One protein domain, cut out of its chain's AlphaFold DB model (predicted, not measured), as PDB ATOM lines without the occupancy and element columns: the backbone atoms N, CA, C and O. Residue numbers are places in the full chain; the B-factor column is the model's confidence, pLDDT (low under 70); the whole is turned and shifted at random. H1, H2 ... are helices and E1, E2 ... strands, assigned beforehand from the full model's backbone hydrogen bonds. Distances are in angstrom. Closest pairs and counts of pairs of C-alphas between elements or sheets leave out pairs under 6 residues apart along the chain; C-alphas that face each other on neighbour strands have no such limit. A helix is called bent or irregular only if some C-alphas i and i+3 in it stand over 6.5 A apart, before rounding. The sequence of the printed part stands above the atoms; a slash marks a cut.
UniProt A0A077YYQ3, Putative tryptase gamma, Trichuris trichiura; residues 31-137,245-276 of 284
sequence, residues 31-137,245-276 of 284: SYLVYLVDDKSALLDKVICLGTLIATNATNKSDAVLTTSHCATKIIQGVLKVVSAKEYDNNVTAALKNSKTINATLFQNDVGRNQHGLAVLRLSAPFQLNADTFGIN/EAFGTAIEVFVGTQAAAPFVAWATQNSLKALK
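Overview. This is residues 31 to 137 and 245 to 276 of the 284 residues of the protein "Putative tryptase gamma" of Trichuris trichiura (UniProt A0A077YYQ3). This is a small closed barrel of six antiparallel strands, E1 to E6, with H1 packed on its outside where the sheet curls round it. Toward one end of the longest span H2 and H3 pack on E1 and E4; toward the other, E7 pairs onto E5 and H5 crosses over E5, with short H4 close by. The printed part has 139 residues with five named helices and seven named strands, in the order E1 E2 E3 H1 E4 H2 H3 E5 E6 H4 E7 H5, and its class is mixed. It is compact, with a radius of gyration of the C-alphas of 14.4 A and spans of 42 by 34 by 26 A.

Along the chain. Find C-alpha 33 at (143.464, 203.684, 148.718), where E1, residues 33 to 38, begins. The other ring strands are E2, 47 to 53; E3, 61 to 68, 21.8 A long; E4, 80 to 84; E5, 100 to 108, 22.7 A; and E6, 118 to 128, 23.8 A. E7 is residues 251 to 255. The helices are H1, 69 to 76; H2, 85 to 90; H3, 92 to 98; H4, 245 to 248; and H5, 260 to 275, which runs 20.2 A to C-alpha 275 at (152.503, 188.364, 149.426). H5 is irregular, C-alphas 269 and 272 being 7.7 A apart, and H4 only just so, with C-alphas 245 and 248 at 6.8 A.

Arrangement. Start with E1, E2 and E3, a meander, each strand the antiparallel neighbour of the one before: N 34 and O 51 are 2.9 A apart, N 66 and O 52 2.9 A. Go round through E3 and E6 (N 65 and O 121, 2.9 A), E6 and E5 (N 106 and O 120, 2.9 A), E5 and E4 (N 82 and O 100, 2.8 A), and back to E1 (N 37 and O 81, 2.9 A). E5 bends by 63 degrees at residue 103 and E6 by 91 degrees at 124. E7 pairs with E5, N 105 and O 254 at 3.1 A. H1 is outside the barrel at a height of 5.9 A; C-alphas 69 and 119 are its closest to E6, 4.8 A. H2 stands at the sheet's level, and touches H3 only at the corner, C-alphas 88 and 95 at 4.9 A. H3 runs across E4 at 80 degrees on the local plane, and H5 across E5 at 69 degrees. H4 and H5 only just touch, with 3 pairs of C-alphas within 8 A, by residues 268 to 272 of H5 alone; the closest are 248 and 268, 7.0 A. In H1, H2 and H3 every O i to N i+4 pair is within hydrogen-bond range, in H5 8 of 12; H4 is too short for such a pair.

Size, cuts and confidence. The two C-alphas farthest apart, of Asn 91 and Thr 249, are 41.8 A apart. Residues 138 to 244 are not printed; C-alphas 137 and 245 are 16.1 A apart across the cut. Of the links printed whole, none is long. Mean pLDDT of the printed part is 72.9, with 54 residues under 70, among them residues 245 to 276.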
ATOM      1  N   SER A  31     142.333 204.663 143.487       91.90
ATOM      2  CA  SER A  31     141.581 203.414 143.341       91.90
ATOM      3  C   SER A  31     142.106 202.277 144.234       91.90
ATOM      4  O   SER A  31     141.394 201.305 144.444       91.90
ATOM      5  N   TYR A  32     143.320 202.371 144.783       94.13
ATOM      6  CA  TYR A  32     143.882 201.373 145.711       94.13
ATOM      7  C   TYR A  32     143.736 201.780 147.180       94.13
ATOM      8  O   TYR A  32     143.956 200.971 148.086       94.13
ATOM      9  N   LEU A  33     143.416 203.052 147.414       94.59
ATOM     10  CA  LEU A  33     143.464 203.684 148.718       94.59
ATOM     11  C   LEU A  33     142.147 203.569 149.465       94.59
ATOM     12  O   LEU A  33     141.052 203.624 148.901       94.59
ATOM     13  N   VAL A  34     142.281 203.509 150.781       93.34
ATOM     14  CA  VAL A  34     141.173 203.638 151.713       93.34
ATOM     15  C   VAL A  34     141.473 204.706 152.749       93.34
ATOM     16  O   VAL A  34     142.620 204.893 153.164       93.34
ATOM     17  N   TYR A  35     140.421 205.381 153.198       91.06
ATOM     18  CA  TYR A  35     140.481 206.231 154.375       91.06
ATOM     19  C   TYR A  35     140.040 205.459 155.601       91.06
ATOM     20  O   TYR A  35     139.030 204.752 155.589       91.06
ATOM     21  N   LEU A  36     140.800 205.648 156.673       89.34
ATOM     22  CA  LEU A  36     140.407 205.276 158.013       89.34
ATOM     23  C   LEU A  36     139.769 206.510 158.644       89.34
ATOM     24  O   LEU A  36     140.453 207.508 158.883       89.34
ATOM     25  N   VAL A  37     138.459 206.454 158.866       86.42
ATOM     26  CA  VAL A  37     137.650 207.595 159.314       86.42
ATOM     27  C   VAL A  37     136.941 207.286 160.627       86.42
ATOM     28  O   VAL A  37     136.575 206.140 160.900       86.42
ATOM     29  N   ASP A  38     136.732 208.326 161.432       80.09
ATOM     30  CA  ASP A  38     135.870 208.267 162.617       80.09
ATOM     31  C   ASP A  38     134.395 208.206 162.205       80.09
ATOM     32  O   ASP A  38     133.919 209.060 161.458       80.09
ATOM     33  N   ASP A  39     133.664 207.203 162.704       70.48
ATOM     34  CA  ASP A  39     132.237 206.990 162.421       70.48
ATOM     35  C   ASP A  39     131.367 208.193 162.836       70.48
ATOM     36  O   ASP A  39     130.266 208.395 162.327       70.48
ATOM     37  N   LYS A  40     131.868 209.050 163.733       66.42
ATOM     38  CA  LYS A  40     131.108 210.194 164.249       66.42
ATOM     39  C   LYS A  40     131.063 211.420 163.332       66.42
ATOM     40  O   LYS A  40     130.348 212.358 163.677       66.42
ATOM     41  N   SER A  41     131.780 211.465 162.202       56.99
ATOM     42  CA  SER A  41     131.757 212.656 161.336       56.99
ATOM     43  C   SER A  41     132.002 212.370 159.855       56.99
ATOM     44  O   SER A  41     132.936 211.671 159.481       56.99
ATOM     45  N   ALA A  42     131.202 213.009 159.000       54.66
ATOM     46  CA  ALA A  42     131.216 212.872 157.543       54.66
ATOM     47  C   ALA A  42     132.107 213.886 156.812       54.66
ATOM     48  O   ALA A  42     131.763 214.334 155.722       54.66
ATOM     49  N   LEU A  43     133.214 214.308 157.414       60.74
ATOM     50  CA  LEU A  43     134.047 215.382 156.873       60.74
ATOM     51  C   LEU A  43     135.512 214.927 156.743       60.74
ATOM     52  O   LEU A  43     136.012 214.130 157.536       60.74
ATOM     53  N   LEU A  44     136.192 215.390 155.684       61.63
ATOM     54  CA  LEU A  44     137.595 215.062 155.354       61.63
ATOM     55  C   LEU A  44     138.583 215.404 156.484       61.63
ATOM     56  O   LEU A  44     139.614 214.749 156.629       61.63
ATOM     57  N   ASP A  45     138.258 216.385 157.323       64.79
ATOM     58  CA  ASP A  45     139.029 216.753 158.517       64.79
ATOM     59  C   ASP A  45     139.162 215.594 159.529       64.79
ATOM     60  O   ASP A  45     140.090 215.590 160.348       64.79
ATOM     61  N   LYS A  46     138.309 214.562 159.434       73.74
ATOM     62  CA  LYS A  46     138.341 213.347 160.261       73.74
ATOM     63  C   LYS A  46     138.954 212.116 159.600       73.74
ATOM     64  O   LYS A  46     138.934 211.056 160.224       73.74
ATOM     65  N   VAL A  47     139.559 212.222 158.411       81.91
ATOM     66  CA  VAL A  47     140.486 211.169 157.958       81.91
ATOM     67  C   VAL A  47     141.582 211.063 159.015       81.91
ATOM     68  O   VAL A  47     142.221 212.060 159.337       81.91
ATOM     69  N   ILE A  48     141.741 209.904 159.642       84.39
ATOM     70  CA  ILE A  48     142.738 209.688 160.701       84.39
ATOM     71  C   ILE A  48     144.044 209.227 160.074       84.39
ATOM     72  O   ILE A  48     145.109 209.725 160.429       84.39
ATOM     73  N   CYS A  49     143.924 208.281 159.150       88.91
ATOM     74  CA  CYS A  49     145.021 207.628 158.468       88.91
ATOM     75  C   CYS A  49     144.586 207.155 157.085       88.91
ATOM     76  O   CYS A  49     143.393 207.077 156.769       88.91
ATOM     77  N   LEU A  50     145.584 206.774 156.302       91.86
ATOM     78  CA  LEU A  50     145.436 206.119 155.019       91.86
ATOM     79  C   LEU A  50     145.809 204.636 155.127       91.86
ATOM     80  O   LEU A  50     146.466 204.180 156.070       91.86
ATOM     81  N   GLY A  51     145.363 203.875 154.142       93.56
ATOM     82  CA  GLY A  51     145.779 202.500 153.930       93.56
ATOM     83  C   GLY A  51     145.468 202.068 152.509       93.56
ATOM     84  O   GLY A  51     144.918 202.839 151.717       93.56
ATOM     85  N   THR A  52     145.792 200.826 152.190       94.86
ATOM     86  CA  THR A  52     145.531 200.233 150.875       94.86
ATOM     87  C   THR A  52     144.779 198.927 150.996       94.86
ATOM     88  O   THR A  52     145.009 198.150 151.922       94.86
ATOM     89  N   LEU A  53     143.887 198.660 150.043       92.71
ATOM     90  CA  LEU A  53     143.318 197.326 149.889       92.71
ATOM     91  C   LEU A  53     144.384 196.397 149.332       92.71
ATOM     92  O   LEU A  53     144.998 196.696 148.313       92.71
ATOM     93  N   ILE A  54     144.579 195.250 149.971       88.21
ATOM     94  CA  ILE A  54     145.549 194.255 149.515       88.21
ATOM     95  C   ILE A  54     144.871 193.349 148.486       88.21
ATOM     96  O   ILE A  54     143.736 192.907 148.695       88.21
ATOM     97  N   ALA A  55     145.547 193.048 147.380       80.20
ATOM     98  CA  ALA A  55     145.099 192.009 146.463       80.20
ATOM     99  C   ALA A  55     145.109 190.647 147.179       80.20
ATOM    100  O   ALA A  55     146.127 190.210 147.715       80.20
ATOM    101  N   THR A  56     143.962 189.967 147.212       70.40
ATOM    102  CA  THR A  56     143.852 188.622 147.793       70.40
ATOM    103  C   THR A  56     143.636 187.586 146.694       70.40
ATOM    104  O   THR A  56     143.242 187.917 145.579       70.40
ATOM    105  N   ASN A  57     143.853 186.303 147.003       60.24
ATOM    106  CA  ASN A  57     143.566 185.212 146.062       60.24
ATOM    107  C   ASN A  57     142.060 185.071 145.744       60.24
ATOM    108  O   ASN A  57     141.702 184.310 144.847       60.24
ATOM    109  N   ALA A  58     141.175 185.743 146.490       61.41
ATOM    110  CA  ALA A  58     139.745 185.723 146.225       61.41
ATOM    111  C   ALA A  58     139.432 186.604 145.009       61.41
ATOM    112  O   ALA A  58     139.744 187.794 144.980       61.41
ATOM    113  N   THR A  59     138.792 186.016 143.999       65.95
ATOM    114  CA  THR A  59     138.452 186.712 142.759       65.95
ATOM    115  C   THR A  59     137.554 187.920 143.044       65.95
ATOM    116  O   THR A  59     136.467 187.803 143.609       65.95
ATOM    117  N   ASN A  60     138.035 189.099 142.645       85.08
ATOM    118  CA  ASN A  60     137.331 190.385 142.670       85.08
ATOM    119  C   ASN A  60     136.887 190.897 144.051       85.08
ATOM    120  O   ASN A  60     135.997 191.743 144.119       85.08
ATOM    121  N   LYS A  61     137.484 190.429 145.155       89.25
ATOM    122  CA  LYS A  61     137.172 190.919 146.508       89.25
ATOM    123  C   LYS A  61     138.429 191.194 147.318       89.25
ATOM    124  O   LYS A  61     139.405 190.450 147.241       89.25
ATOM    125  N   SER A  62     138.373 192.230 148.149       89.06
ATOM    126  CA  SER A  62     139.380 192.465 149.183       89.06
ATOM    127  C   SER A  62     138.733 192.878 150.496       89.06
ATOM    128  O   SER A  62     137.883 193.759 150.553       89.06
ATOM    129  N   ASP A  63     139.137 192.215 151.564       88.87
ATOM    130  CA  ASP A  63     138.730 192.431 152.953       88.87
ATOM    131  C   ASP A  63     139.943 192.650 153.865       88.87
ATOM    132  O   ASP A  63     139.840 192.531 155.089       88.87
ATOM    133  N   ALA A  64     141.096 192.960 153.272       89.02
ATOM    134  CA  ALA A  64     142.340 193.205 153.975       89.02
ATOM    135  C   ALA A  64     142.863 194.596 153.628       89.02
ATOM    136  O   ALA A  64     143.011 194.933 152.452       89.02
ATOM    137  N   VAL A  65     143.156 195.383 154.661       91.67
ATOM    138  CA  VAL A  65     143.759 196.709 154.522       91.67
ATOM    139  C   VAL A  65     145.147 196.701 155.130       91.67
ATOM    140  O   VAL A  65     145.308 196.301 156.282       91.67
ATOM    141  N   LEU A  66     146.133 197.171 154.377       91.62
ATOM    142  CA  LEU A  66     147.479 197.417 154.868       91.62
ATOM    143  C   LEU A  66     147.614 198.873 155.316       91.62
ATOM    144  O   LEU A  66     147.225 199.794 154.599       91.62
ATOM    145  N   THR A  67     148.173 199.078 156.503       91.22
ATOM    146  CA  THR A  67     148.483 200.401 157.063       91.22
ATOM    147  C   THR A  67     149.633 200.275 158.072       91.22
ATOM    148  O   THR A  67     150.250 199.214 158.196       91.22
ATOM    149  N   THR A  68     149.957 201.338 158.803       87.52
ATOM    150  CA  THR A  68     150.953 201.293 159.884       87.52
ATOM    151  C   THR A  68     150.330 200.887 161.217       87.52
ATOM    152  O   THR A  68     149.147 201.117 161.478       87.52
ATOM    153  N   SER A  69     151.136 200.321 162.115       82.84
ATOM    154  CA  SER A  69     150.717 199.997 163.483       82.84
ATOM    155  C   SER A  69     150.276 201.243 164.249       82.84
ATOM    156  O   SER A  69     149.273 201.192 164.954       82.84
ATOM    157  N   HIS A  70     150.956 202.381 164.066       81.68
ATOM    158  CA  HIS A  70     150.523 203.675 164.607       81.68
ATOM    159  C   HIS A  70     149.084 204.007 164.190       81.68
ATOM    160  O   HIS A  70     148.236 204.265 165.044       81.68
ATOM    161  N   CYS A  71     148.759 203.896 162.900       85.11
ATOM    162  CA  CYS A  71     147.392 204.092 162.427       85.11
ATOM    163  C   CYS A  71     146.420 203.100 163.048       85.11
ATOM    164  O   CYS A  71     145.377 203.501 163.553       85.11
ATOM    165  N   ALA A  72     146.787 201.824 163.072       82.97
ATOM    166  CA  ALA A  72     145.960 200.758 163.607       82.97
ATOM    167  C   ALA A  72     145.704 200.857 165.125       82.97
ATOM    168  O   ALA A  72     144.614 200.530 165.586       82.97
ATOM    169  N   THR A  73     146.643 201.369 165.919       76.53
ATOM    170  CA  THR A  73     146.421 201.584 167.362       76.53
ATOM    171  C   THR A  73     145.422 202.706 167.640       76.53
ATOM    172  O   THR A  73     144.607 202.569 168.553       76.53
ATOM    173  N   LYS A  74     145.395 203.761 166.809       75.11
ATOM    174  CA  LYS A  74     144.343 204.794 166.860       75.11
ATOM    175  C   LYS A  74     142.949 204.200 166.606       75.11
ATOM    176  O   LYS A  74     141.966 204.724 167.120       75.11
ATOM    177  N   ILE A  75     142.865 203.088 165.864       71.28
ATOM    178  CA  ILE A  75     141.615 202.353 165.604       71.28
ATOM    179  C   ILE A  75     141.110 201.631 166.845       71.28
ATOM    180  O   ILE A  75     139.925 201.709 167.131       71.28
ATOM    181  N   ILE A  76     141.977 200.953 167.601       62.02
ATOM    182  CA  ILE A  76     141.554 200.164 168.776       62.02
ATOM    183  C   ILE A  76     140.826 201.039 169.814       62.02
ATOM    184  O   ILE A  76     139.992 200.552 170.574       62.02
ATOM    185  N   GLN A  77     141.102 202.341 169.822       63.13
ATOM    186  CA  GLN A  77     140.502 203.305 170.740       63.13
ATOM    187  C   GLN A  77     139.101 203.797 170.316       63.13
ATOM    188  O   GLN A  77     138.479 204.541 171.074       63.13
ATOM    189  N   GLY A  78     138.574 203.402 169.147       64.16
ATOM    190  CA  GLY A  78     137.288 203.891 168.639       64.16
ATOM    191  C   GLY A  78     136.573 202.963 167.647       64.16
ATOM    192  O   GLY A  78     137.101 201.957 167.186       64.16
ATOM    193  N   VAL A  79     135.330 203.310 167.299       62.18
ATOM    194  CA  VAL A  79     134.580 202.638 166.227       62.18
ATOM    195  C   VAL A  79     134.936 203.340 164.924       62.18
ATOM    196  O   VAL A  79     134.329 204.347 164.576       62.18
ATOM    197  N   LEU A  80     135.977 202.866 164.242       73.87
ATOM    198  CA  LEU A  80     136.391 203.441 162.964       73.87
ATOM    199  C   LEU A  80     135.866 202.634 161.781       73.87
ATOM    200  O   LEU A  80     135.703 201.410 161.828       73.87
ATOM    201  N   LYS A  81     135.631 203.365 160.698       87.08
ATOM    202  CA  LYS A  81     135.179 202.859 159.410       87.08
ATOM    203  C   LYS A  81     136.299 202.961 158.388       87.08
ATOM    204  O   LYS A  81     137.116 203.878 158.414       87.08
ATOM    205  N   VAL A  82     136.298 202.013 157.464       91.02
ATOM    206  CA  VAL A  82     137.142 202.011 156.275       91.02
ATOM    207  C   VAL A  82     136.269 202.349 155.079       91.02
ATOM    208  O   VAL A  82     135.239 201.709 154.860       91.02
ATOM    209  N   VAL A  83     136.675 203.343 154.300       91.03
ATOM    210  CA  VAL A  83     135.969 203.797 153.093       91.03
ATOM    211  C   VAL A  83     136.924 203.842 151.911       91.03
ATOM    212  O   VAL A  83     138.096 204.163 152.087       91.03
ATOM    213  N   SER A  84     136.438 203.529 150.708       91.68
ATOM    214  CA  SER A  84     137.219 203.706 149.476       91.68
ATOM    215  C   SER A  84     137.527 205.191 149.281       91.68
ATOM    216  O   SER A  84     136.610 206.014 149.326       91.68
ATOM    217  N   ALA A  85     138.801 205.546 149.080       89.73
ATOM    218  CA  ALA A  85     139.218 206.944 148.945       89.73
ATOM    219  C   ALA A  85     138.553 207.610 147.734       89.73
ATOM    220  O   ALA A  85     138.040 208.723 147.831       89.73
ATOM    221  N   LYS A  86     138.479 206.891 146.607       88.65
ATOM    222  CA  LYS A  86     137.825 207.379 145.388       88.65
ATOM    223  C   LYS A  86     136.335 207.640 145.599       88.65
ATOM    224  O   LYS A  86     135.816 208.658 145.154       88.65
ATOM    225  N   GLU A  87     135.642 206.743 146.297       86.95
ATOM    226  CA  GLU A  87     134.225 206.937 146.611       86.95
ATOM    227  C   GLU A  87     134.016 208.126 147.555       86.95
ATOM    228  O   GLU A  87     133.094 208.918 147.360       86.95
ATOM    229  N   TYR A  88     134.890 208.272 148.551       84.89
ATOM    230  CA  TYR A  88     134.810 209.333 149.546       84.89
ATOM    231  C   TYR A  88     135.031 210.720 148.945       84.89
ATOM    232  O   TYR A  88     134.226 211.617 149.196       84.89
ATOM    233  N   ASP A  89     136.060 210.878 148.110       83.32
ATOM    234  CA  ASP A  89     136.344 212.130 147.402       83.32
ATOM    235  C   ASP A  89     135.192 212.525 146.456       83.32
ATOM    236  O   ASP A  89     134.922 213.710 146.271       83.32
ATOM    237  N   ASN A  90     134.487 211.543 145.878       86.23
ATOM    238  CA  ASN A  90     133.348 211.788 144.991       86.23
ATOM    239  C   ASN A  90     132.068 212.151 145.758       86.23
ATOM    240  O   ASN A  90     131.361 213.094 145.400       86.23
ATOM    241  N   ASN A  91     131.711 211.359 146.773       87.33
ATOM    242  CA  ASN A  91     130.507 211.554 147.572       87.33
ATOM    243  C   ASN A  91     130.671 210.931 148.962       87.33
ATOM    244  O   ASN A  91     130.381 209.752 149.180       87.33
ATOM    245  N   VAL A  92     131.038 211.768 149.931       85.78
ATOM    246  CA  VAL A  92     131.266 211.352 151.320       85.78
ATOM    247  C   VAL A  92     130.064 210.622 151.930       85.78
ATOM    248  O   VAL A  92     130.226 209.625 152.633       85.78
ATOM    249  N   THR A  93     128.836 211.065 151.637       86.24
ATOM    250  CA  THR A  93     127.630 210.435 152.203       86.24
ATOM    251  C   THR A  93     127.432 209.019 151.663       86.24
ATOM    252  O   THR A  93     127.061 208.119 152.419       86.24
ATOM    253  N   ALA A  94     127.674 208.801 150.367       87.50
ATOM    254  CA  ALA A  94     127.613 207.471 149.761       87.50
ATOM    255  C   ALA A  94     128.735 206.570 150.299       87.50
ATOM    256  O   ALA A  94     128.454 205.468 150.776       87.50
ATOM    257  N   ALA A  95     129.961 207.093 150.361       88.27
ATOM    258  CA  ALA A  95     131.119 206.369 150.871       88.27
ATOM    259  C   ALA A  95     130.924 205.891 152.312       88.27
ATOM    260  O   ALA A  95     131.211 204.739 152.633       88.27
ATOM    261  N   LEU A  96     130.363 206.730 153.186       86.53
ATOM    262  CA  LEU A  96     130.069 206.335 154.564       86.53
ATOM    263  C   LEU A  96     128.987 205.260 154.674       86.53
ATOM    264  O   LEU A  96     129.064 204.414 155.567       86.53
ATOM    265  N   LYS A  97     127.996 205.249 153.777       88.16
ATOM    266  CA  LYS A  97     127.009 204.160 153.712       88.16
ATOM    267  C   LYS A  97     127.648 202.849 153.259       88.16
ATOM    268  O   LYS A  97     127.283 201.796 153.772       88.16
ATOM    269  N   ASN A  98     128.615 202.917 152.347       88.73
ATOM    270  CA  ASN A  98     129.323 201.752 151.814       88.73
ATOM    271  C   ASN A  98     130.549 201.328 152.638       88.73
ATOM    272  O   ASN A  98     131.164 200.294 152.340       88.73
ATOM    273  N   SER A  99     130.853 202.084 153.694       90.81
ATOM    274  CA  SER A  99     131.949 201.833 154.620       90.81
ATOM    275  C   SER A  99     131.941 200.424 155.208       90.81
ATOM    276  O   SER A  99     130.903 199.773 155.360       90.81
ATOM    277  N   LYS A 100     133.134 199.947 155.558       91.66
ATOM    278  CA  LYS A 100     133.350 198.660 156.217       91.66
ATOM    279  C   LYS A 100     133.843 198.893 157.632       91.66
ATOM    280  O   LYS A 100     134.669 199.770 157.871       91.66
ATOM    281  N   THR A 101     133.351 198.095 158.567       88.55
ATOM    282  CA  THR A 101     133.886 198.081 159.930       88.55
ATOM    283  C   THR A 101     135.076 197.137 160.013       88.55
ATOM    284  O   THR A 101     135.217 196.208 159.213       88.55
ATOM    285  N   ILE A 102     135.947 197.378 160.985       84.19
ATOM    286  CA  ILE A 102     137.119 196.540 161.235       84.19
ATOM    287  C   ILE A 102     136.725 195.453 162.235       84.19
ATOM    288  O   ILE A 102     136.122 195.737 163.265       84.19
ATOM    289  N   ASN A 103     137.041 194.203 161.910       81.22
ATOM    290  CA  ASN A 103     136.712 193.030 162.719       81.22
ATOM    291  C   ASN A 103     137.910 192.543 163.550       81.22
ATOM    292  O   ASN A 103     137.769 192.162 164.711       81.22
ATOM    293  N   ALA A 104     139.105 192.564 162.958       73.44
ATOM    294  CA  ALA A 104     140.334 192.122 163.608       73.44
ATOM    295  C   ALA A 104     141.529 192.929 163.107       73.44
ATOM    296  O   ALA A 104     141.511 193.435 161.984       73.44
ATOM    297  N   THR A 105     142.572 193.007 163.929       76.97
ATOM    298  CA  THR A 105     143.813 193.687 163.564       76.97
ATOM    299  C   THR A 105     145.022 192.826 163.900       76.97
ATOM    300  O   THR A 105     145.100 192.258 164.988       76.97
ATOM    301  N   LEU A 106     145.959 192.737 162.956       71.92
ATOM    302  CA  LEU A 106     147.244 192.063 163.114       71.92
ATOM    303  C   LEU A 106     148.353 193.110 163.154       71.92
ATOM    304  O   LEU A 106     148.431 193.932 162.240       71.92
ATOM    305  N   PHE A 107     149.227 193.040 164.154       70.81
ATOM    306  CA  PHE A 107     150.388 193.922 164.285       70.81
ATOM    307  C   PHE A 107     151.682 193.127 164.245       70.81
ATOM    308  O   PHE A 107     151.755 192.028 164.799       70.81
ATOM    309  N   GLN A 108     152.700 193.691 163.604       61.95
ATOM    310  CA  GLN A 108     154.056 193.205 163.771       61.95
ATOM    311  C   GLN A 108     154.636 193.842 165.031       61.95
ATOM    312  O   GLN A 108     154.681 195.070 165.145       61.95
ATOM    313  N   ASN A 109     155.075 193.006 165.968       52.13
ATOM    314  CA  ASN A 109     155.625 193.475 167.228       52.13
ATOM    315  C   ASN A 109     157.062 193.996 167.035       52.13
ATOM    316  O   ASN A 109     158.024 193.248 167.165       52.13
ATOM    317  N   ASP A 110     157.195 195.281 166.724       49.92
ATOM    318  CA  ASP A 110     158.413 196.054 167.015       49.92
ATOM    319  C   ASP A 110     158.125 197.067 168.140       49.92
ATOM    320  O   ASP A 110     158.687 198.159 168.221       49.92
ATOM    321  N   VAL A 111     157.197 196.705 169.041       40.22
ATOM    322  CA  VAL A 111     156.682 197.558 170.120       40.22
ATOM    323  C   VAL A 111     157.618 197.518 171.332       40.22
ATOM    324  O   VAL A 111     157.218 197.414 172.489       40.22
ATOM    325  N   GLY A 112     158.908 197.709 171.071       37.81
ATOM    326  CA  GLY A 112     159.796 198.361 172.019       37.81
ATOM    327  C   GLY A 112     159.476 199.856 172.037       37.81
ATOM    328  O   GLY A 112     160.223 200.660 171.500       37.81
ATOM    329  N   ARG A 113     158.336 200.229 172.632       45.63
ATOM    330  CA  ARG A 113     157.885 201.614 172.905       45.63
ATOM    331  C   ARG A 113     157.532 202.524 171.725       45.63
ATOM    332  O   ARG A 113     156.823 203.496 171.971       45.63
ATOM    333  N   ASN A 114     157.902 202.219 170.486       48.82
ATOM    334  CA  ASN A 114     157.617 203.115 169.367       48.82
ATOM    335  C   ASN A 114     156.768 202.421 168.294       48.82
ATOM    336  O   ASN A 114     157.091 201.333 167.837       48.82
ATOM    337  N   GLN A 115     155.658 203.050 167.903       60.53
ATOM    338  CA  GLN A 115     154.604 202.516 167.026       60.53
ATOM    339  C   GLN A 115     155.036 202.388 165.541       60.53
ATOM    340  O   GLN A 115     154.283 202.727 164.627       60.53
ATOM    341  N   HIS A 116     156.254 201.912 165.285       68.91
ATOM    342  CA  HIS A 116     156.932 201.900 163.985       68.91
ATOM    343  C   HIS A 116     156.810 200.560 163.252       68.91
ATOM    344  O   HIS A 116     157.789 200.047 162.724       68.91
ATOM    345  N   GLY A 117     155.610 199.983 163.228       79.94
ATOM    346  CA  GLY A 117     155.350 198.716 162.548       79.94
ATOM    347  C   GLY A 117     154.333 198.832 161.418       79.94
ATOM    348  O   GLY A 117     153.756 199.895 161.157       79.94
ATOM    349  N   LEU A 118     154.077 197.690 160.786       84.81
ATOM    350  CA  LEU A 118     152.952 197.486 159.882       84.81
ATOM    351  C   LEU A 118     151.781 196.824 160.601       84.81
ATOM    352  O   LEU A 118     151.942 196.062 161.561       84.81
ATOM    353  N   ALA A 119     150.585 197.103 160.097       83.96
ATOM    354  CA  ALA A 119     149.370 196.448 160.529       83.96
ATOM    355  C   ALA A 119     148.515 196.021 159.339       83.96
ATOM    356  O   ALA A 119     148.411 196.725 158.332       83.96
ATOM    357  N   VAL A 120     147.863 194.872 159.499       86.41
ATOM    358  CA  VAL A 120     146.840 194.390 158.573       86.41
ATOM    359  C   VAL A 120     145.499 194.404 159.290       86.41
ATOM    360  O   VAL A 120     145.330 193.761 160.328       86.41
ATOM    361  N   LEU A 121     144.540 195.131 158.728       86.30
ATOM    362  CA  LEU A 121     143.174 195.209 159.230       86.30
ATOM    363  C   LEU A 121     142.299 194.229 158.458       86.30
ATOM    364  O   LEU A 121     142.289 194.228 157.225       86.30
ATOM    365  N   ARG A 122     141.516 193.439 159.185       86.63
ATOM    366  CA  ARG A 122     140.470 192.593 158.623       86.63
ATOM    367  C   ARG A 122     139.149 193.337 158.630       86.63
ATOM    368  O   ARG A 122     138.660 193.707 159.695       86.63
ATOM    369  N   LEU A 123     138.538 193.490 157.465       87.38
ATOM    370  CA  LEU A 123     137.212 194.083 157.344       87.38
ATOM    371  C   LEU A 123     136.122 193.064 157.709       87.38
ATOM    372  O   LEU A 123     136.271 191.862 157.488       87.38
ATOM    373  N   SER A 124     135.008 193.547 158.258       86.87
ATOM    374  CA  SER A 124     133.815 192.738 158.554       86.87
ATOM    375  C   SER A 124     133.107 192.240 157.292       86.87
ATOM    376  O   SER A 124     132.472 191.187 157.310       86.87
ATOM    377  N   ALA A 125     133.249 192.975 156.188       90.49
ATOM    378  CA  ALA A 125     132.795 192.590 154.862       90.49
ATOM    379  C   ALA A 125     133.790 193.087 153.796       90.49
ATOM    380  O   ALA A 125     134.363 194.167 153.961       90.49
ATOM    381  N   PRO A 126     133.986 192.340 152.695       91.16
ATOM    382  CA  PRO A 126     134.899 192.735 151.628       91.16
ATOM    383  C   PRO A 126     134.377 193.926 150.818       91.16
ATOM    384  O   PRO A 126     133.169 194.086 150.610       91.16
ATOM    385  N   PHE A 127     135.303 194.717 150.285       91.81
ATOM    386  CA  PHE A 127     135.074 195.548 149.113       91.81
ATOM    387  C   PHE A 127     135.018 194.686 147.852       91.81
ATOM    388  O   PHE A 127     135.754 193.706 147.715       91.81
ATOM    389  N   GLN A 128     134.146 195.083 146.928       92.02
ATOM    390  CA  GLN A 128     134.117 194.535 145.578       92.02
ATOM    391  C   GLN A 128     135.133 195.285 144.728       92.02
ATOM    392  O   GLN A 128     135.077 196.510 144.647       92.02
ATOM    393  N   LEU A 129     136.047 194.546 144.109       89.34
ATOM    394  CA  LEU A 129     137.052 195.117 143.229       89.34
ATOM    395  C   LEU A 129     136.442 195.362 141.845       89.34
ATOM    396  O   LEU A 129     135.792 194.483 141.274       89.34
ATOM    397  N   ASN A 130     136.626 196.570 141.327       89.31
ATOM    398  CA  ASN A 130     136.078 197.055 140.063       89.31
ATOM    399  C   ASN A 130     136.992 198.154 139.482       89.31
ATOM    400  O   ASN A 130     138.084 198.380 139.989       89.31
ATOM    401  N   ALA A 131     136.544 198.854 138.435       84.58
ATOM    402  CA  ALA A 131     137.325 199.907 137.775       84.58
ATOM    403  C   ALA A 131     137.731 201.089 138.686       84.58
ATOM    404  O   ALA A 131     138.638 201.846 138.345       84.58
ATOM    405  N   ASP A 132     137.070 201.251 139.832       85.43
ATOM    406  CA  ASP A 132     137.261 202.352 140.775       85.43
ATOM    407  C   ASP A 132     137.883 201.910 142.102       85.43
ATOM    408  O   ASP A 132     138.231 202.746 142.934       85.43
ATOM    409  N   THR A 133     137.992 200.607 142.349       89.67
ATOM    410  CA  THR A 133     138.505 200.053 143.603       89.67
ATOM    411  C   THR A 133     139.277 198.774 143.307       89.67
ATOM    412  O   THR A 133     138.699 197.776 142.889       89.67
ATOM    413  N   PHE A 134     140.585 198.791 143.539       90.19
ATOM    414  CA  PHE A 134     141.502 197.694 143.250       90.19
ATOM    415  C   PHE A 134     142.262 197.268 144.503       90.19
ATOM    416  O   PHE A 134     142.515 198.064 145.405       90.19
ATOM    417  N   GLY A 135     142.649 195.995 144.536       90.21
ATOM    418  CA  GLY A 135     143.659 195.518 145.470       90.21
ATOM    419  C   GLY A 135     145.046 195.783 144.898       90.21
ATOM    420  O   GLY A 135     145.268 195.553 143.710       90.21
ATOM    421  N   ILE A 136     145.968 196.258 145.729       89.93
ATOM    422  CA  ILE A 136     147.366 196.448 145.355       89.93
ATOM    423  C   ILE A 136     148.178 195.194 145.672       89.93
ATOM    424  O   ILE A 136     147.950 194.531 146.692       89.93
ATOM    425  N   ASN A 137     149.136 194.879 144.805       86.74
ATOM    426  CA  ASN A 137     150.150 193.879 145.106       86.74
ATOM    427  C   ASN A 137     151.181 194.488 146.052       86.74
ATOM    428  O   ASN A 137     151.502 195.671 145.967       86.74
ATOM    429  N   GLU A 245     158.125 189.995 157.502       52.24
ATOM    430  CA  GLU A 245     158.670 188.650 157.751       52.24
ATOM    431  C   GLU A 245     158.638 188.245 159.237       52.24
ATOM    432  O   GLU A 245     158.535 187.056 159.548       52.24
ATOM    433  N   ALA A 246     158.616 189.207 160.165       47.00
ATOM    434  CA  ALA A 246     158.575 188.928 161.601       47.00
ATOM    435  C   ALA A 246     157.173 188.624 162.167       47.00
ATOM    436  O   ALA A 246     157.056 188.281 163.346       47.00
ATOM    437  N   PHE A 247     156.097 188.667 161.364       47.29
ATOM    438  CA  PHE A 247     154.769 188.240 161.843       47.29
ATOM    439  C   PHE A 247     154.762 186.774 162.309       47.29
ATOM    440  O   PHE A 247     153.878 186.377 163.056       47.29
ATOM    441  N   GLY A 248     155.736 185.951 161.909       38.26
ATOM    442  CA  GLY A 248     155.838 184.563 162.365       38.26
ATOM    443  C   GLY A 248     156.251 184.387 163.832       38.26
ATOM    444  O   GLY A 248     156.001 183.318 164.385       38.26
ATOM    445  N   THR A 249     156.874 185.385 164.466       36.61
ATOM    446  CA  THR A 249     157.443 185.238 165.820       36.61
ATOM    447  C   THR A 249     156.787 186.125 166.867       36.61
ATOM    448  O   THR A 249     156.801 185.765 168.042       36.61
ATOM    449  N   ALA A 250     156.177 187.244 166.476       37.73
ATOM    450  CA  ALA A 250     155.541 188.146 167.422       37.73
ATOM    451  C   ALA A 250     154.241 188.716 166.847       37.73
ATOM    452  O   ALA A 250     154.229 189.717 166.130       37.73
ATOM    453  N   ILE A 251     153.141 188.035 167.164       46.48
ATOM    454  CA  ILE A 251     151.789 188.452 166.809       46.48
ATOM    455  C   ILE A 251     151.118 188.966 168.074       46.48
ATOM    456  O   ILE A 251     150.755 188.179 168.947       46.48
ATOM    457  N   GLU A 252     150.889 190.270 168.144       45.48
ATOM    458  CA  GLU A 252     149.788 190.770 168.958       45.48
ATOM    459  C   GLU A 252     148.568 190.905 168.052       45.48
ATOM    460  O   GLU A 252     148.579 191.617 167.044       45.48
ATOM    461  N   VAL A 253     147.520 190.154 168.379       47.67
ATOM    462  CA  VAL A 253     146.216 190.271 167.731       47.67
ATOM    463  C   VAL A 253     145.323 191.022 168.693       47.67
ATOM    464  O   VAL A 253     145.014 190.517 169.771       47.67
ATOM    465  N   PHE A 254     144.868 192.201 168.292       49.28
ATOM    466  CA  PHE A 254     143.797 192.886 169.005       49.28
ATOM    467  C   PHE A 254     142.504 192.689 168.224       49.28
ATOM    468  O   PHE A 254     142.445 192.880 167.005       49.28
ATOM    469  N   VAL A 255     141.470 192.240 168.928       43.86
ATOM    470  CA  VAL A 255     140.251 191.721 168.313       43.86
ATOM    471  C   VAL A 255     139.057 192.309 169.030       43.86
ATOM    472  O   VAL A 255     138.972 192.244 170.253       43.86
ATOM    473  N   GLY A 256     138.115 192.846 168.257       39.59
ATOM    474  CA  GLY A 256     136.836 193.305 168.789       39.59
ATOM    475  C   GLY A 256     135.872 192.165 169.138       39.59
ATOM    476  O   GLY A 256     134.900 192.420 169.835       39.59
ATOM    477  N   THR A 257     136.102 190.923 168.681       42.72
ATOM    478  CA  THR A 257     135.246 189.742 168.948       42.72
ATOM    479  C   THR A 257     136.002 188.408 168.733       42.72
ATOM    480  O   THR A 257     137.144 188.407 168.298       42.72
ATOM    481  N   GLN A 258     135.394 187.244 169.008       42.23
ATOM    482  CA  GLN A 258     136.003 185.888 168.968       42.23
ATOM    483  C   GLN A 258     136.642 185.427 167.624       42.23
ATOM    484  O   GLN A 258     137.180 184.324 167.548       42.23
ATOM    485  N   ALA A 259     136.639 186.235 166.558       49.80
ATOM    486  CA  ALA A 259     137.043 185.845 165.198       49.80
ATOM    487  C   ALA A 259     138.562 185.916 164.897       49.80
ATOM    488  O   ALA A 259     138.974 185.906 163.736       49.80
ATOM    489  N   ALA A 260     139.411 185.982 165.922       51.66
ATOM    490  CA  ALA A 260     140.852 186.211 165.785       51.66
ATOM    491  C   ALA A 260     141.614 185.040 165.159       51.66
ATOM    492  O   ALA A 260     142.452 185.228 164.280       51.66
ATOM    493  N   ALA A 261     141.325 183.818 165.612       55.42
ATOM    494  CA  ALA A 261     142.119 182.644 165.266       55.42
ATOM    495  C   ALA A 261     142.094 182.314 163.758       55.42
ATOM    496  O   ALA A 261     143.168 182.103 163.194       55.42
ATOM    497  N   PRO A 262     140.938 182.354 163.055       60.40
ATOM    498  CA  PRO A 262     140.911 182.168 161.605       60.40
ATOM    499  C   PRO A 262     141.674 183.259 160.851       60.40
ATOM    500  O   PRO A 262     142.269 182.981 159.818       60.40
ATOM    501  N   PHE A 263     141.672 184.493 161.361       58.75
ATOM    502  CA  PHE A 263     142.391 185.602 160.739       58.75
ATOM    503  C   PHE A 263     143.907 185.456 160.892       58.75
ATOM    504  O   PHE A 263     144.634 185.623 159.916       58.75
ATOM    505  N   VAL A 264     144.387 185.063 162.076       57.71
ATOM    506  CA  VAL A 264     145.805 184.742 162.293       57.71
ATOM    507  C   VAL A 264     146.227 183.583 161.405       57.71
ATOM    508  O   VAL A 264     147.251 183.676 160.734       57.71
ATOM    509  N   ALA A 265     145.426 182.517 161.347       58.47
ATOM    510  CA  ALA A 265     145.690 181.378 160.476       58.47
ATOM    511  C   ALA A 265     145.708 181.797 158.998       58.47
ATOM    512  O   ALA A 265     146.631 181.442 158.281       58.47
ATOM    513  N   TRP A 266     144.760 182.621 158.544       62.69
ATOM    514  CA  TRP A 266     144.749 183.186 157.190       62.69
ATOM    515  C   TRP A 266     146.027 183.985 156.888       62.69
ATOM    516  O   TRP A 266     146.690 183.734 155.876       62.69
ATOM    517  N   ALA A 267     146.413 184.882 157.799       60.42
ATOM    518  CA  ALA A 267     147.594 185.723 157.649       60.42
ATOM    519  C   ALA A 267     148.887 184.893 157.604       60.42
ATOM    520  O   ALA A 267     149.751 185.144 156.762       60.42
ATOM    521  N   THR A 268     148.988 183.877 158.467       55.10
ATOM    522  CA  THR A 268     150.174 183.016 158.620       55.10
ATOM    523  C   THR A 268     150.267 181.892 157.582       55.10
ATOM    524  O   THR A 268     151.366 181.612 157.108       55.10
ATOM    525  N   GLN A 269     149.156 181.256 157.191       51.17
ATOM    526  CA  GLN A 269     149.157 180.123 156.253       51.17
ATOM    527  C   GLN A 269     149.166 180.542 154.784       51.17
ATOM    528  O   GLN A 269     149.810 179.865 153.989       51.17
ATOM    529  N   ASN A 270     148.455 181.607 154.396       43.48
ATOM    530  CA  ASN A 270     148.088 181.782 152.983       43.48
ATOM    531  C   ASN A 270     148.349 183.167 152.392       43.48
ATOM    532  O   ASN A 270     148.321 183.301 151.168       43.48
ATOM    533  N   SER A 271     148.580 184.195 153.209       47.12
ATOM    534  CA  SER A 271     148.675 185.568 152.705       47.12
ATOM    535  C   SER A 271     150.084 186.123 152.817       47.12
ATOM    536  O   SER A 271     150.667 186.412 151.791       47.12
ATOM    537  N   LEU A 272     150.719 186.177 153.987       49.35
ATOM    538  CA  LEU A 272     151.979 186.931 154.123       49.35
ATOM    539  C   LEU A 272     153.185 186.300 153.412       49.35
ATOM    540  O   LEU A 272     153.958 187.009 152.775       49.35
ATOM    541  N   LYS A 273     153.297 184.967 153.409       43.07
ATOM    542  CA  LYS A 273     154.323 184.272 152.610       43.07
ATOM    543  C   LYS A 273     154.043 184.287 151.104       43.07
ATOM    544  O   LYS A 273     154.984 184.193 150.333       43.07
ATOM    545  N   ALA A 274     152.780 184.402 150.688       41.10
ATOM    546  CA  ALA A 274     152.389 184.510 149.276       41.10
ATOM    547  C   ALA A 274     152.373 185.965 148.766       41.10
ATOM    548  O   ALA A 274     152.371 186.192 147.557       41.10
ATOM    549  N   LEU A 275     152.356 186.935 149.685       42.78
ATOM    550  CA  LEU A 275     152.503 188.364 149.426       42.78
ATOM    551  C   LEU A 275     153.946 188.687 149.001       42.78
ATOM    552  O   LEU A 275     154.146 189.596 148.208       42.78
ATOM    553  N   LYS A 276     154.937 187.870 149.390       41.06
ATOM    554  CA  LYS A 276     156.197 187.746 148.643       41.06
ATOM    555  C   LYS A 276     155.985 186.790 147.458       41.06
ATOM    556  O   LYS A 276     155.991 185.575 147.629       41.06
TER     557      LYS A 276